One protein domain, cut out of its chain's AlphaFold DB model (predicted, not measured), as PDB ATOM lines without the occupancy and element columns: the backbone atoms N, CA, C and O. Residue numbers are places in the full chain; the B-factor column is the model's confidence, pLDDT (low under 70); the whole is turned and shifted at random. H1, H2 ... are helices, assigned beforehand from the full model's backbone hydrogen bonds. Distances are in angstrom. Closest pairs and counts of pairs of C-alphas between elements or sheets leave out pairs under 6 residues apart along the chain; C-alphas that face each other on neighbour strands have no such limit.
ATOM      1  N   THR A  25     258.050  20.763  35.911       79.00
ATOM      2  CA  THR A  25     257.939  19.308  36.130       79.00
ATOM      3  C   THR A  25     258.981  18.485  35.384       79.00
ATOM      4  O   THR A  25     259.162  17.319  35.713       79.00
ATOM      5  N   GLU A  26     259.656  19.053  34.387       80.00
ATOM      6  CA  GLU A  26     260.809  18.437  33.722       80.00
ATOM      7  C   GLU A  26     262.016  18.346  34.672       80.00
ATOM      8  O   GLU A  26     262.859  17.461  34.554       80.00
ATOM      9  N   LYS A  27     262.077  19.229  35.681       81.88
ATOM     10  CA  LYS A  27     263.229  19.350  36.585       81.88
ATOM     11  C   LYS A  27     263.487  18.089  37.410       81.88
ATOM     12  O   LYS A  27     264.646  17.810  37.721       81.88
ATOM     13  N   SER A  28     262.443  17.351  37.804       86.88
ATOM     14  CA  SER A  28     262.589  16.108  38.565       86.88
ATOM     15  C   SER A  28     261.317  15.250  38.596       86.88
ATOM     16  O   SER A  28     260.195  15.746  38.496       86.88
ATOM     17  N   LEU A  29     261.486  13.949  38.863       89.69
ATOM     18  CA  LEU A  29     260.371  13.043  39.166       89.69
ATOM     19  C   LEU A  29     259.532  13.544  40.355       89.69
ATOM     20  O   LEU A  29     258.311  13.418  40.343       89.69
ATOM     21  N   SER A  30     260.169  14.122  41.374       90.62
ATOM     22  CA  SER A  30     259.479  14.667  42.548       90.62
ATOM     23  C   SER A  30     258.559  15.832  42.186       90.62
ATOM     24  O   SER A  30     257.442  15.898  42.694       90.62
ATOM     25  N   ASP A  31     258.992  16.712  41.281       90.81
ATOM     26  CA  ASP A  31     258.180  17.822  40.769       90.81
ATOM     27  C   ASP A  31     256.988  17.307  39.954       90.81
ATOM     28  O   ASP A  31     255.860  17.783  40.115       90.81
ATOM     29  N   PHE A  32     257.208  16.266  39.145       91.06
ATOM     30  CA  PHE A  32     256.137  15.590  38.413       91.06
ATOM     31  C   PHE A  32     255.105  14.957  39.360       91.06
ATOM     32  O   PHE A  32     253.902  15.184  39.216       91.06
ATOM     33  N   ILE A  33     255.559  14.211  40.375       92.50
ATOM     34  CA  ILE A  33     254.690  13.604  41.398       92.50
ATOM     35  C   ILE A  33     253.919  14.688  42.153       92.50
ATOM     36  O   ILE A  33     252.712  14.550  42.361       92.50
ATOM     37  N   TYR A  34     254.586  15.782  42.531       93.44
ATOM     38  CA  TYR A  34     253.932  16.909  43.187       93.44
ATOM     39  C   TYR A  34     252.824  17.491  42.310       93.44
ATOM     40  O   TYR A  34     251.727  17.728  42.813       93.44
ATOM     41  N   ARG A  35     253.066  17.676  41.004       92.94
ATOM     42  CA  ARG A  35     252.057  18.184  40.064       92.94
ATOM     43  C   ARG A  35     250.835  17.271  39.982       92.94
ATOM     44  O   ARG A  35     249.718  17.778  40.076       92.94
ATOM     45  N   VAL A  36     251.035  15.959  39.849       92.88
ATOM     46  CA  VAL A  36     249.938  14.973  39.826       92.88
ATOM     47  C   VAL A  36     249.159  14.990  41.144       92.88
ATOM     48  O   VAL A  36     247.930  15.023  41.144       92.88
ATOM     49  N   GLY A  37     249.861  15.017  42.278       94.31
ATOM     50  CA  GLY A  37     249.227  15.103  43.590       94.31
ATOM     51  C   GLY A  37     248.440  16.402  43.778       94.31
ATOM     52  O   GLY A  37     247.329  16.376  44.300       94.31
ATOM     53  N   ALA A  38     248.991  17.537  43.344       93.81
ATOM     54  CA  ALA A  38     248.370  18.850  43.492       93.81
ATOM     55  C   ALA A  38     247.108  18.967  42.632       93.81
ATOM     56  O   ALA A  38     246.109  19.523  43.082       93.81
ATOM     57  N   ASP A  39     247.132  18.397  41.428       94.44
ATOM     58  CA  ASP A  39     245.964  18.290  40.557       94.44
ATOM     59  C   ASP A  39     244.833  17.475  41.211       94.44
ATOM     60  O   ASP A  39     243.682  17.908  41.232       94.44
ATOM     61  N   PHE A  40     245.157  16.346  41.849       94.75
ATOM     62  CA  PHE A  40     244.175  15.584  42.623       94.75
ATOM     63  C   PHE A  40     243.611  16.372  43.816       94.75
ATOM     64  O   PHE A  40     242.404  16.339  44.052       94.75
ATOM     65  N   VAL A  41     244.458  17.083  44.570       93.69
ATOM     66  CA  VAL A  41     243.997  17.937  45.682       93.69
ATOM     67  C   VAL A  41     243.057  19.024  45.168       93.69
ATOM     68  O   VAL A  41     241.997  19.220  45.751       93.69
ATOM     69  N   PHE A  42     243.383  19.658  44.041       92.75
ATOM     70  CA  PHE A  42     242.526  20.661  43.413       92.75
ATOM     71  C   PHE A  42     241.154  20.092  43.014       92.75
ATOM     72  O   PHE A  42     240.120  20.693  43.309       92.75
ATOM     73  N   GLN A  43     241.118  18.902  42.405       92.62
ATOM     74  CA  GLN A  43     239.856  18.216  42.108       92.62
ATOM     75  C   GLN A  43     239.045  17.925  43.376       92.62
ATOM     76  O   GLN A  43     237.821  18.048  43.362       92.62
ATOM     77  N   LEU A  44     239.712  17.529  44.464       91.94
ATOM     78  CA  LEU A  44     239.068  17.248  45.743       91.94
ATOM     79  C   LEU A  44     238.486  18.519  46.366       91.94
ATOM     80  O   LEU A  44     237.330  18.509  46.786       91.94
ATOM     81  N   ASP A  45     239.255  19.608  46.376       90.25
ATOM     82  CA  ASP A  45     238.846  20.913  46.902       90.25
ATOM     83  C   ASP A  45     237.604  21.450  46.175       90.25
ATOM     84  O   ASP A  45     236.696  21.975  46.813       90.25
ATOM     85  N   ASN A  46     237.484  21.207  44.866       89.62
ATOM     86  CA  ASN A  46     236.293  21.557  44.082       89.62
ATOM     87  C   ASN A  46     235.045  20.704  44.401       89.62
ATOM     88  O   ASN A  46     233.968  20.967  43.858       89.62
ATOM     89  N   LYS A  47     235.177  19.644  45.208       89.88
ATOM     90  CA  LYS A  47     234.090  18.710  45.553       89.88
ATOM     91  C   LYS A  47     233.772  18.654  47.045       89.88
ATOM     92  O   LYS A  47     232.738  18.091  47.394       89.88
ATOM     93  N   ILE A  48     234.630  19.188  47.913       88.12
ATOM     94  CA  ILE A  48     234.386  19.227  49.358       88.12
ATOM     95  C   ILE A  48     233.805  20.576  49.772       88.12
ATOM     96  O   ILE A  48     234.344  21.623  49.439       88.12
ATOM     97  N   ASP A  49     232.759  20.553  50.598       82.75
ATOM     98  CA  ASP A  49     232.243  21.782  51.217       82.75
ATOM     99  C   ASP A  49     233.228  22.336  52.259       82.75
ATOM    100  O   ASP A  49     233.341  23.540  52.477       82.75
ATOM    101  N   SER A  50     233.953  21.441  52.945       85.94
ATOM    102  CA  SER A  50     235.056  21.802  53.835       85.94
ATOM    103  C   SER A  50     235.960  20.607  54.156       85.94
ATOM    104  O   SER A  50     235.517  19.459  54.221       85.94
ATOM    105  N   GLN A  51     237.222  20.879  54.507       85.69
ATOM    106  CA  GLN A  51     238.137  19.859  55.046       85.69
ATOM    107  C   GLN A  51     237.623  19.212  56.344       85.69
ATOM    108  O   GLN A  51     238.001  18.088  56.665       85.69
ATOM    109  N   LYS A  52     236.770  19.916  57.106       87.31
ATOM    110  CA  LYS A  52     236.145  19.380  58.320       87.31
ATOM    111  C   LYS A  52     235.169  18.252  57.973       87.31
ATOM    112  O   LYS A  52     235.269  17.189  58.571       87.31
ATOM    113  N   ALA A  53     234.312  18.455  56.973       86.31
ATOM    114  CA  ALA A  53     233.356  17.443  56.520       86.31
ATOM    115  C   ALA A  53     234.062  16.181  55.987       86.31
ATOM    116  O   ALA A  53     233.676  15.054  56.307       86.31
ATOM    117  N   LEU A  54     235.158  16.358  55.238       89.50
ATOM    118  CA  LEU A  54     235.982  15.234  54.789       89.50
ATOM    119  C   LEU A  54     236.612  14.481  55.976       89.50
ATOM    120  O   LEU A  54     236.606  13.251  55.999       89.50
ATOM    121  N   ALA A  55     237.125  15.203  56.975       91.56
ATOM    122  CA  ALA A  55     237.715  14.604  58.171       91.56
ATOM    123  C   ALA A  55     236.692  13.808  58.998       91.56
ATOM    124  O   ALA A  55     236.995  12.693  59.423       91.56
ATOM    125  N   GLU A  56     235.478  14.342  59.168       90.25
ATOM    126  CA  GLU A  56     234.362  13.668  59.846       90.25
ATOM    127  C   GLU A  56     233.979  12.371  59.129       90.25
ATOM    128  O   GLU A  56     233.913  11.315  59.757       90.25
ATOM    129  N   THR A  57     233.843  12.419  57.802       89.44
ATOM    130  CA  THR A  57     233.519  11.236  56.985       89.44
ATOM    131  C   THR A  57     234.597  10.155  57.091       89.44
ATOM    132  O   THR A  57     234.305   8.960  57.113       89.44
ATOM    133  N   LEU A  58     235.860  10.567  57.190       89.94
ATOM    134  CA  LEU A  58     237.005   9.668  57.325       89.94
ATOM    135  C   LEU A  58     237.283   9.240  58.774       89.94
ATOM    136  O   LEU A  58     238.188   8.433  58.987       89.94
ATOM    137  N   SER A  59     236.544   9.761  59.761       90.69
ATOM    138  CA  SER A  59     236.810   9.549  61.192       90.69
ATOM    139  C   SER A  59     238.254   9.890  61.600       90.69
ATOM    140  O   SER A  59     238.874   9.199  62.410       90.69
ATOM    141  N   VAL A  60     238.813  10.962  61.030       91.88
ATOM    142  CA  VAL A  60     240.157  11.480  61.347       91.88
ATOM    143  C   VAL A  60     240.089  12.943  61.778       91.88
ATOM    144  O   VAL A  60     239.060  13.606  61.670       91.88
ATOM    145  N   THR A  61     241.202  13.491  62.261       91.44
ATOM    146  CA  THR A  61     241.262  14.914  62.609       91.44
ATOM    147  C   THR A  61     241.371  15.788  61.358       91.44
ATOM    148  O   THR A  61     242.023  15.423  60.375       91.44
ATOM    149  N   LYS A  62     240.805  17.002  61.411       91.75
ATOM    150  CA  LYS A  62     240.993  18.022  60.363       91.75
ATOM    151  C   LYS A  62     242.480  18.273  60.086       91.75
ATOM    152  O   LYS A  62     242.878  18.407  58.935       91.75
ATOM    153  N   SER A  63     243.304  18.294  61.136       90.31
ATOM    154  CA  SER A  63     244.753  18.466  61.014       90.31
ATOM    155  C   SER A  63     245.404  17.335  60.219       90.31
ATOM    156  O   SER A  63     246.274  17.613  59.401       90.31
ATOM    157  N   ALA A  64     244.969  16.083  60.400       87.19
ATOM    158  CA  ALA A  64     245.478  14.958  59.616       87.19
ATOM    159  C   ALA A  64     245.141  15.105  58.124       87.19
ATOM    160  O   ALA A  64     246.004  14.863  57.283       87.19
ATOM    161  N   VAL A  65     243.926  15.558  57.791       89.06
ATOM    162  CA  VAL A  65     243.536  15.857  56.401       89.06
ATOM    163  C   VAL A  65     244.378  17.004  55.840       89.06
ATOM    164  O   VAL A  65     245.002  16.852  54.796       89.06
ATOM    165  N   SER A  66     244.475  18.121  56.562       89.56
ATOM    166  CA  SER A  66     245.253  19.289  56.135       89.56
ATOM    167  C   SER A  66     246.730  18.954  55.905       89.56
ATOM    168  O   SER A  66     247.291  19.336  54.884       89.56
ATOM    169  N   GLN A  67     247.352  18.164  56.787       89.81
ATOM    170  CA  GLN A  67     248.735  17.707  56.606       89.81
ATOM    171  C   GLN A  67     248.926  16.896  55.320       89.81
ATOM    172  O   GLN A  67     249.979  16.994  54.693       89.81
ATOM    173  N   LYS A  68     247.931  16.092  54.925       89.00
ATOM    174  CA  LYS A  68     247.987  15.317  53.680       89.00
ATOM    175  C   LYS A  68     247.771  16.189  52.449       89.00
ATOM    176  O   LYS A  68     248.510  16.028  51.484       89.00
ATOM    177  N   LEU A  69     246.816  17.115  52.490       89.12
ATOM    178  CA  LEU A  69     246.504  17.986  51.352       89.12
ATOM    179  C   LEU A  69     247.575  19.064  51.116       89.12
ATOM    180  O   LEU A  69     247.859  19.394  49.971       89.12
ATOM    181  N   ASN A  70     248.238  19.552  52.170       90.69
ATOM    182  CA  ASN A  70     249.296  20.565  52.053       90.69
ATOM    183  C   ASN A  70     250.620  20.016  51.496       90.69
ATOM    184  O   ASN A  70     251.514  20.791  51.164       90.69
ATOM    185  N   ASN A  71     250.777  18.692  51.419       91.62
ATOM    186  CA  ASN A  71     251.965  18.057  50.856       91.62
ATOM    187  C   ASN A  71     251.582  17.023  49.786       91.62
ATOM    188  O   ASN A  71     251.733  15.813  50.006       91.62
ATOM    189  N   PRO A  72     251.079  17.485  48.627       90.12
ATOM    190  CA  PRO A  72     250.527  16.609  47.601       90.12
ATOM    191  C   PRO A  72     251.547  15.620  47.027       90.12
ATOM    192  O   PRO A  72     251.173  14.510  46.662       90.12
ATOM    193  N   GLY A  73     252.839  15.971  47.018       88.88
ATOM    194  CA  GLY A  73     253.910  15.082  46.552       88.88
ATOM    195  C   GLY A  73     254.089  13.803  47.382       88.88
ATOM    196  O   GLY A  73     254.705  12.853  46.916       88.88
ATOM    197  N   ASN A  74     253.520  13.749  48.592       89.00
ATOM    198  CA  ASN A  74     253.554  12.579  49.475       89.00
ATOM    199  C   ASN A  74     252.203  11.848  49.569       89.00
ATOM    200  O   ASN A  74     252.006  11.003  50.456       89.00
ATOM    201  N   LEU A  75     251.249  12.171  48.691       92.56
ATOM    202  CA  LEU A  75     249.984  11.451  48.628       92.56
ATOM    203  C   LEU A  75     250.206  10.040  48.088       92.56
ATOM    204  O   LEU A  75     250.705   9.826  46.988       92.56
ATOM    205  N   LYS A  76     249.796   9.051  48.883       93.25
ATOM    206  CA  LYS A  76     249.757   7.657  48.446       93.25
ATOM    207  C   LYS A  76     248.489   7.421  47.635       93.25
ATOM    208  O   LYS A  76     247.428   7.920  48.014       93.25
ATOM    209  N   LEU A  77     248.567   6.559  46.622       93.31
ATOM    210  CA  LEU A  77     247.402   6.136  45.835       93.31
ATOM    211  C   LEU A  77     246.253   5.635  46.727       93.31
ATOM    212  O   LEU A  77     245.101   6.010  46.539       93.31
ATOM    213  N   GLU A  78     246.574   4.865  47.770       94.19
ATOM    214  CA  GLU A  78     245.601   4.405  48.768       94.19
ATOM    215  C   GLU A  78     244.863   5.570  49.454       94.19
ATOM    216  O   GLU A  78     243.657   5.500  49.675       94.19
ATOM    217  N   THR A  79     245.569   6.661  49.776       92.75
ATOM    218  CA  THR A  79     244.965   7.865  50.368       92.75
ATOM    219  C   THR A  79     244.058   8.575  49.366       92.75
ATOM    220  O   THR A  79     242.942   8.934  49.732       92.75
ATOM    221  N   MET A  80     244.487   8.710  48.106       94.56
ATOM    222  CA  MET A  80     243.665   9.308  47.044       94.56
ATOM    223  C   MET A  80     242.346   8.546  46.872       94.56
ATOM    224  O   MET A  80     241.268   9.139  46.886       94.56
ATOM    225  N   VAL A  81     242.422   7.212  46.800       95.44
ATOM    226  CA  VAL A  81     241.240   6.347  46.700       95.44
ATOM    227  C   VAL A  81     240.360   6.485  47.941       95.44
ATOM    228  O   VAL A  81     239.156   6.685  47.799       95.44
ATOM    229  N   LYS A  82     240.927   6.434  49.153       94.31
ATOM    230  CA  LYS A  82     240.164   6.607  50.402       94.31
ATOM    231  C   LYS A  82     239.392   7.928  50.427       94.31
ATOM    232  O   LYS A  82     238.208   7.923  50.752       94.31
ATOM    233  N   TYR A  83     240.036   9.034  50.054       94.38
ATOM    234  CA  TYR A  83     239.414  10.362  50.071       94.38
ATOM    235  C   TYR A  83     238.305  10.472  49.026       94.38
ATOM    236  O   TYR A  83     237.196  10.880  49.355       94.38
ATOM    237  N   ALA A  84     238.553  10.023  47.795       94.00
ATOM    238  CA  ALA A  84     237.528  10.021  46.757       94.00
ATOM    239  C   ALA A  84     236.324   9.141  47.133       94.00
ATOM    240  O   ALA A  84     235.178   9.550  46.961       94.00
ATOM    241  N   ARG A  85     236.562   7.948  47.695       94.81
ATOM    242  CA  ARG A  85     235.488   7.029  48.108       94.81
ATOM    243  C   ARG A  85     234.659   7.570  49.266       94.81
ATOM    244  O   ARG A  85     233.450   7.358  49.255       94.81
ATOM    245  N   ALA A  86     235.272   8.286  50.210       92.31
ATOM    246  CA  ALA A  86     234.550   8.977  51.277       92.31
ATOM    247  C   ALA A  86     233.532   9.991  50.722       92.31
ATOM    248  O   ALA A  86     232.459  10.154  51.286       92.31
ATOM    249  N   LEU A  87     233.824  10.596  49.568       91.00
ATOM    250  CA  LEU A  87     232.930  11.530  48.877       91.00
ATOM    251  C   LEU A  87     231.990  10.857  47.859       91.00
ATOM    252  O   LEU A  87     231.342  11.539  47.071       91.00
ATOM    253  N   GLY A  88     231.944   9.521  47.805       92.81
ATOM    254  CA  GLY A  88     231.157   8.793  46.800       92.81
ATOM    255  C   GLY A  88     231.709   8.888  45.369       92.81
ATOM    256  O   GLY A  88     231.037   8.485  44.420       92.81
ATOM    257  N   LEU A  89     232.938   9.380  45.201       93.38
ATOM    258  CA  LEU A  89     233.607   9.540  43.913       93.38
ATOM    259  C   LEU A  89     234.436   8.296  43.546       93.38
ATOM    260  O   LEU A  89     234.578   7.330  44.309       93.38
ATOM    261  N   LYS A  90     234.984   8.314  42.332       92.94
ATOM    262  CA  LYS A  90     235.929   7.319  41.815       92.94
ATOM    263  C   LYS A  90     237.189   8.033  41.328       92.94
ATOM    264  O   LYS A  90     237.127   9.204  40.977       92.94
ATOM    265  N   VAL A  91     238.307   7.314  41.306       93.62
ATOM    266  CA  VAL A  91     239.600   7.806  40.809       93.62
ATOM    267  C   VAL A  91     240.018   6.950  39.624       93.62
ATOM    268  O   VAL A  91     239.828   5.733  39.651       93.62
ATOM    269  N   SER A  92     240.599   7.588  38.614       92.25
ATOM    270  CA  SER A  92     241.308   6.937  37.516       92.25
ATOM    271  C   SER A  92     242.689   7.575  37.378       92.25
ATOM    272  O   SER A  92     242.839   8.770  37.630       92.25
ATOM    273  N   VAL A  93     243.687   6.782  36.993       91.38
ATOM    274  CA  VAL A  93     245.020   7.267  36.619       91.38
ATOM    275  C   VAL A  93     245.177   6.995  35.133       91.38
ATOM    276  O   VAL A  93     245.097   5.845  34.704       91.38
ATOM    277  N   VAL A  94     245.350   8.057  34.352       91.06
ATOM    278  CA  VAL A  94     245.379   7.990  32.890       91.06
ATOM    279  C   VAL A  94     246.813   8.164  32.413       91.06
ATOM    280  O   VAL A  94     247.450   9.170  32.716       91.06
ATOM    281  N   LEU A  95     247.299   7.183  31.658       92.62
ATOM    282  CA  LEU A  95     248.503   7.317  30.846       92.62
ATOM    283  C   LEU A  95     248.089   7.750  29.439       92.62
ATOM    284  O   LEU A  95     247.124   7.220  28.890       92.62
ATOM    285  N   TYR A  96     248.818   8.696  28.866       92.56
ATOM    286  CA  TYR A  96     248.570   9.229  27.532       92.56
ATOM    287  C   TYR A  96     249.895   9.603  26.865       92.56
ATOM    288  O   TYR A  96     250.910   9.764  27.540       92.56
ATOM    289  N   ASP A  97     249.856   9.725  25.540       92.88
ATOM    290  CA  ASP A  97     250.936  10.262  24.716       92.88
ATOM    291  C   ASP A  97     250.400  11.515  24.023       92.88
ATOM    292  O   ASP A  97     249.436  11.449  23.258       92.88
ATOM    293  N   ASP A  98     250.976  12.665  24.348       92.00
ATOM    294  CA  ASP A  98     250.661  13.961  23.747       92.00
ATOM    295  C   ASP A  98     251.779  14.446  22.801       92.00
ATOM    296  O   ASP A  98     251.750  15.589  22.328       92.00
ATOM    297  N   GLY A  99     252.764  13.587  22.517       94.00
ATOM    298  CA  GLY A  99     253.943  13.891  21.714       94.00
ATOM    299  C   GLY A  99     255.061  14.632  22.454       94.00
ATOM    300  O   GLY A  99     256.061  14.959  21.817       94.00
ATOM    301  N   ASP A 100     254.933  14.890  23.760       89.19
ATOM    302  CA  ASP A 100     255.937  15.590  24.574       89.19
ATOM    303  C   ASP A 100     256.835  14.613  25.343       89.19
ATOM    304  O   ASP A 100     256.675  14.367  26.539       89.19
ATOM    305  N   ARG A 101     257.793  14.012  24.629       86.88
ATOM    306  CA  ARG A 101     258.680  12.981  25.200       86.88
ATOM    307  C   ARG A 101     259.561  13.490  26.334       86.88
ATOM    308  O   ARG A 101     259.867  12.717  27.239       86.88
ATOM    309  N   ASP A 102     259.955  14.755  26.262       84.62
ATOM    310  CA  ASP A 102     260.861  15.381  27.222       84.62
ATOM    311  C   ASP A 102     260.097  16.146  28.319       84.62
ATOM    312  O   ASP A 102     260.711  16.691  29.229       84.62
ATOM    313  N   ASN A 103     258.754  16.106  28.304       84.12
ATOM    314  CA  ASN A 103     257.875  16.760  29.278       84.12
ATOM    315  C   ASN A 103     258.098  18.284  29.375       84.12
ATOM    316  O   ASN A 103     257.947  18.880  30.451       84.12
ATOM    317  N   GLU A 104     258.413  18.924  28.247       87.25
ATOM    318  CA  GLU A 104     258.664  20.365  28.154       87.25
ATOM    319  C   GLU A 104     257.410  21.196  28.480       87.25
ATOM    320  O   GLU A 104     257.518  22.355  28.884       87.25
ATOM    321  N   ARG A 105     256.212  20.618  28.316       87.69
ATOM    322  CA  ARG A 105     254.899  21.253  28.533       87.69
ATOM    323  C   ARG A 105     254.231  20.810  29.837       87.69
ATOM    324  O   ARG A 105     253.269  21.448  30.272       87.69
ATOM    325  N   GLY A 106     254.759  19.775  30.489       87.94
ATOM    326  CA  GLY A 106     254.183  19.202  31.702       87.94
ATOM    327  C   GLY A 106     252.950  18.326  31.441       87.94
ATOM    328  O   GLY A 106     252.435  18.261  30.326       87.94
ATOM    329  N   PRO A 107     252.409  17.675  32.487       91.25
ATOM    330  CA  PRO A 107     251.235  16.832  32.332       91.25
ATOM    331  C   PRO A 107     249.959  17.652  32.075       91.25
ATOM    332  O   PRO A 107     249.679  18.643  32.762       91.25
ATOM    333  N   ILE A 108     249.132  17.166  31.148       91.38
ATOM    334  CA  ILE A 108     247.748  17.592  30.919       91.38
ATOM    335  C   ILE A 108     246.948  17.486  32.226       91.38
ATOM    336  O   ILE A 108     246.990  16.476  32.931       91.38
ATOM    337  N   ASN A 109     246.191  18.544  32.528       90.75
ATOM    338  CA  ASN A 109     245.298  18.607  33.683       90.75
ATOM    339  C   ASN A 109     244.181  17.551  33.569       90.75
ATOM    340  O   ASN A 109     243.562  17.397  32.513       90.75
ATOM    341  N   SER A 110     243.897  16.847  34.664       93.12
ATOM    342  CA  SER A 110     242.867  15.798  34.719       93.12
ATOM    343  C   SER A 110     241.462  16.280  34.335       93.12
ATOM    344  O   SER A 110     240.687  15.507  33.764       93.12
ATOM    345  N   ASP A 111     241.138  17.553  34.580       91.44
ATOM    346  CA  ASP A 111     239.851  18.141  34.208       91.44
ATOM    347  C   ASP A 111     239.636  18.125  32.694       91.44
ATOM    348  O   ASP A 111     238.499  17.983  32.252       91.44
ATOM    349  N   ILE A 112     240.702  18.192  31.889       93.31
ATOM    350  CA  ILE A 112     240.590  18.064  30.431       93.31
ATOM    351  C   ILE A 112     240.074  16.671  30.064       93.31
ATOM    352  O   ILE A 112     239.127  16.553  29.289       93.31
ATOM    353  N   PHE A 113     240.621  15.615  30.674       94.12
ATOM    354  CA  PHE A 113     240.128  14.251  30.463       94.12
ATOM    355  C   PHE A 113     238.685  14.092  30.943       94.12
ATOM    356  O   PHE A 113     237.880  13.466  30.253       94.12
ATOM    357  N   ARG A 114     238.335  14.690  32.090       93.12
ATOM    358  CA  ARG A 114     236.962  14.681  32.612       93.12
ATOM    359  C   ARG A 114     235.990  15.369  31.655       93.12
ATOM    360  O   ARG A 114     234.955  14.788  31.359       93.12
ATOM    361  N   ILE A 115     236.322  16.562  31.160       91.88
ATOM    362  CA  ILE A 115     235.490  17.319  30.212       91.88
ATOM    363  C   ILE A 115     235.290  16.512  28.928       91.88
ATOM    364  O   ILE A 115     234.160  16.354  28.477       91.88
ATOM    365  N   CYS A 116     236.359  15.945  28.365       92.25
ATOM    366  CA  CYS A 116     236.255  15.104  27.172       92.25
ATOM    367  C   CYS A 116     235.387  13.860  27.416       92.25
ATOM    368  O   CYS A 116     234.537  13.534  26.591       92.25
ATOM    369  N   TRP A 117     235.556  13.191  28.559       92.69
ATOM    370  CA  TRP A 117     234.746  12.034  28.943       92.69
ATOM    371  C   TRP A 117     233.268  12.391  29.153       92.69
ATOM    372  O   TRP A 117     232.388  11.648  28.721       92.69
ATOM    373  N   GLU A 118     232.980  13.537  29.775       92.19
ATOM    374  CA  GLU A 118     231.621  14.055  29.951       92.19
ATOM    375  C   GLU A 118     230.971  14.398  28.604       92.19
ATOM    376  O   GLU A 118     229.831  13.995  28.367       92.19
ATOM    377  N   ASN A 119     231.708  15.063  27.712       89.25
ATOM    378  CA  ASN A 119     231.244  15.427  26.371       89.25
ATOM    379  C   ASN A 119     230.998  14.203  25.478       89.25
ATOM    380  O   ASN A 119     230.134  14.250  24.610       89.25
ATOM    381  N   ALA A 120     231.719  13.106  25.712       87.94
ATOM    382  CA  ALA A 120     231.528  11.834  25.023       87.94
ATOM    383  C   ALA A 120     230.389  10.975  25.611       87.94
ATOM    384  O   ALA A 120     230.306   9.798  25.295       87.94
ATOM    385  N   GLY A 121     229.547  11.506  26.509       90.62
ATOM    386  CA  GLY A 121     228.421  10.751  27.076       90.62
ATOM    387  C   GLY A 121     228.777   9.854  28.268       90.62
ATOM    388  O   GLY A 121     227.951   9.057  28.709       90.62
ATOM    389  N   LYS A 122     229.970  10.024  28.858       93.38
ATOM    390  CA  LYS A 122     230.467   9.257  30.016       93.38
ATOM    391  C   LYS A 122     230.562   7.741  29.756       93.38
ATOM    392  O   LYS A 122     230.049   6.959  30.570       93.38
ATOM    393  N   PRO A 123     231.247   7.301  28.684       92.94
ATOM    394  CA  PRO A 123     231.386   5.882  28.379       92.94
ATOM    395  C   PRO A 123     232.083   5.151  29.531       92.94
ATOM    396  O   PRO A 123     233.036   5.659  30.133       92.94
ATOM    397  N   LYS A 124     231.589   3.962  29.877       90.38
ATOM    398  CA  LYS A 124     232.104   3.160  31.002       90.38
ATOM    399  C   LYS A 124     233.150   2.135  30.584       90.38
ATOM    400  O   LYS A 124     233.859   1.613  31.441       90.38
ATOM    401  N   ASP A 125     233.227   1.849  29.292       88.31
ATOM    402  CA  ASP A 125     234.128   0.870  28.706       88.31
ATOM    403  C   ASP A 125     234.464   1.242  27.253       88.31
ATOM    404  O   ASP A 125     233.922   2.194  26.685       88.31
ATOM    405  N   PHE A 126     235.390   0.486  26.664       80.19
ATOM    406  CA  PHE A 126     235.864   0.691  25.296       80.19
ATOM    407  C   PHE A 126     234.764   0.545  24.238       80.19
ATOM    408  O   PHE A 126     234.860   1.147  23.170       80.19
ATOM    409  N   TRP A 127     233.719  -0.234  24.515       84.69
ATOM    410  CA  TRP A 127     232.653  -0.494  23.551       84.69
ATOM    411  C   TRP A 127     231.683   0.679  23.503       84.69
ATOM    412  O   TRP A 127     231.366   1.155  22.421       84.69
ATOM    413  N   GLN A 128     231.314   1.225  24.661       82.75
ATOM    414  CA  GLN A 128     230.528   2.462  24.741       82.75
ATOM    415  C   GLN A 128     231.294   3.645  24.142       82.75
ATOM    416  O   GLN A 128     230.741   4.459  23.413       82.75
ATOM    417  N   ALA A 129     232.604   3.697  24.391       80.44
ATOM    418  CA  ALA A 129     233.455   4.737  23.827       80.44
ATOM    419  C   ALA A 129     233.587   4.660  22.299       80.44
ATOM    420  O   ALA A 129     234.042   5.632  21.713       80.44
ATOM    421  N   THR A 130     233.238   3.540  21.656       75.00
ATOM    422  CA  THR A 130     233.299   3.377  20.192       75.00
ATOM    423  C   THR A 130     231.918   3.380  19.535       75.00
ATOM    424  O   THR A 130     231.809   3.852  18.405       75.00
ATOM    425  N   SER A 131     230.860   2.939  20.228       58.91
ATOM    426  CA  SER A 131     229.480   2.965  19.717       58.91
ATOM    427  C   SER A 131     228.947   4.381  19.510       58.91
ATOM    428  O   SER A 131     228.216   4.621  18.553       58.91
ATOM    429  N   ASP A 132     229.372   5.332  20.344       51.81
ATOM    430  CA  ASP A 132     228.863   6.711  20.316       51.81
ATOM    431  C   ASP A 132     229.505   7.568  19.203       51.81
ATOM    432  O   ASP A 132     229.027   8.659  18.899       51.81
ATOM    433  N   TRP A 133     230.551   7.062  18.535       51.84
ATOM    434  CA  TRP A 133     231.166   7.717  17.368       51.84
ATOM    435  C   TRP A 133     230.564   7.282  16.026       51.84
ATOM    436  O   TRP A 133     231.004   7.773  14.986       51.84
TER     437      TRP A 133
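Overview. This is residues 25 to 133 of the 196 residues of the protein "HTH cro/C1-type domain-containing protein" of Candidatus Nitrospira nitrificans (UniProt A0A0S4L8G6). A long helix, H1, runs through the middle of a flattened, rather open domain, with the three shorter helices H2, H3 and H4 grouped on one side of it. On the other side of H1 are H5 and a long loop of residues 87 to 109, and the short helix H6 lies at the far end beyond H5. The printed part has 109 residues, with six named helices in the order H1, H2, H3, H4, H5, H6 and no named strand; the class is all helix. The whole is only just loose, close to compact, with a radius of gyration of the C-alphas of 15.9 A, and its C-alphas span 46 by 36 by 20 A, only just flat.

Arrangement. H1, residues 29 to 45, is the longest helix, and its centre is the nearest to the mean of the C-alphas, at 7.2 A. H4, residues 77 to 86, is close to H1 but not clearly touching; the closest C-alphas are those of Leu 44 and Ala 84, 7.5 A apart. These two helices run the same way at a shallow tilt of 3 degrees. H3, residues 62 to 69, is also close to H1 but not clearly touching, with the C-alphas of Val 41 and Leu 69 the closest at 6.2 A. H1 and H3 run opposite ways at a steep tilt of 46 degrees. H2, residues 51 to 57, touches H3, the closest C-alphas being those of Ala 55 and Lys 62 at 5.2 A. Their lines stand about perpendicular at 71 degrees, only just past steep. H2 and H4 only just touch, with 3 pairs of C-alphas within 8 A; the closest are those of Thr 57 and Ala 86, 6.2 A apart. H2 is only just apart from H1, the closest C-alphas being 8.2 A apart, and H3 and H4 are apart. H5, residues 110 to 119, is close to H1 but not clearly touching, with the C-alphas of Asp 39 and Ser 110 the closest at 7.1 A. H1 and H5 run the same way at a steep tilt of 51 degrees. H6, residues 128 to 131, touches no helix and is apart from H1 to H5. In H1, H2, H3, H4 and H5 every O i to N i+4 pair is within hydrogen-bond range; H6 is too short for such a pair, and its one O i to N i+3 pair is not within range.

Along the chain. H1 begins at C-alpha 29, (260.371, 13.043, 39.166), and ends at C-alpha 45, (238.846, 20.913, 46.902), 24.2 A from first to last C-alpha. H2 has 7 residues and H3 has 8. H4 measures 14.2 A from C-alpha 77 to C-alpha 86, and H5 14.3 A from C-alpha 110 to C-alpha 119. Between them, C-alpha 98 in the long loop stands at (250.661, 13.961, 23.747). H6, four residues, ends at C-alpha 131, (229.480, 2.965, 19.717).

Size, cuts and confidence. The two C-alphas farthest apart are those of Ser 63 and Trp 133, 47.0 A. The printed part runs from residue 25 to residue 133 and has no cut. The links from H1 to H2 and from H2 to H3 are tight, those from H3 to H4 and from H5 to H6 are short, and the link from H4 to H5, with 23 residues, is long. The mean pLDDT of the printed part is 89.3; residues 131 to 133 are under 70, and H6 has a mean of 74.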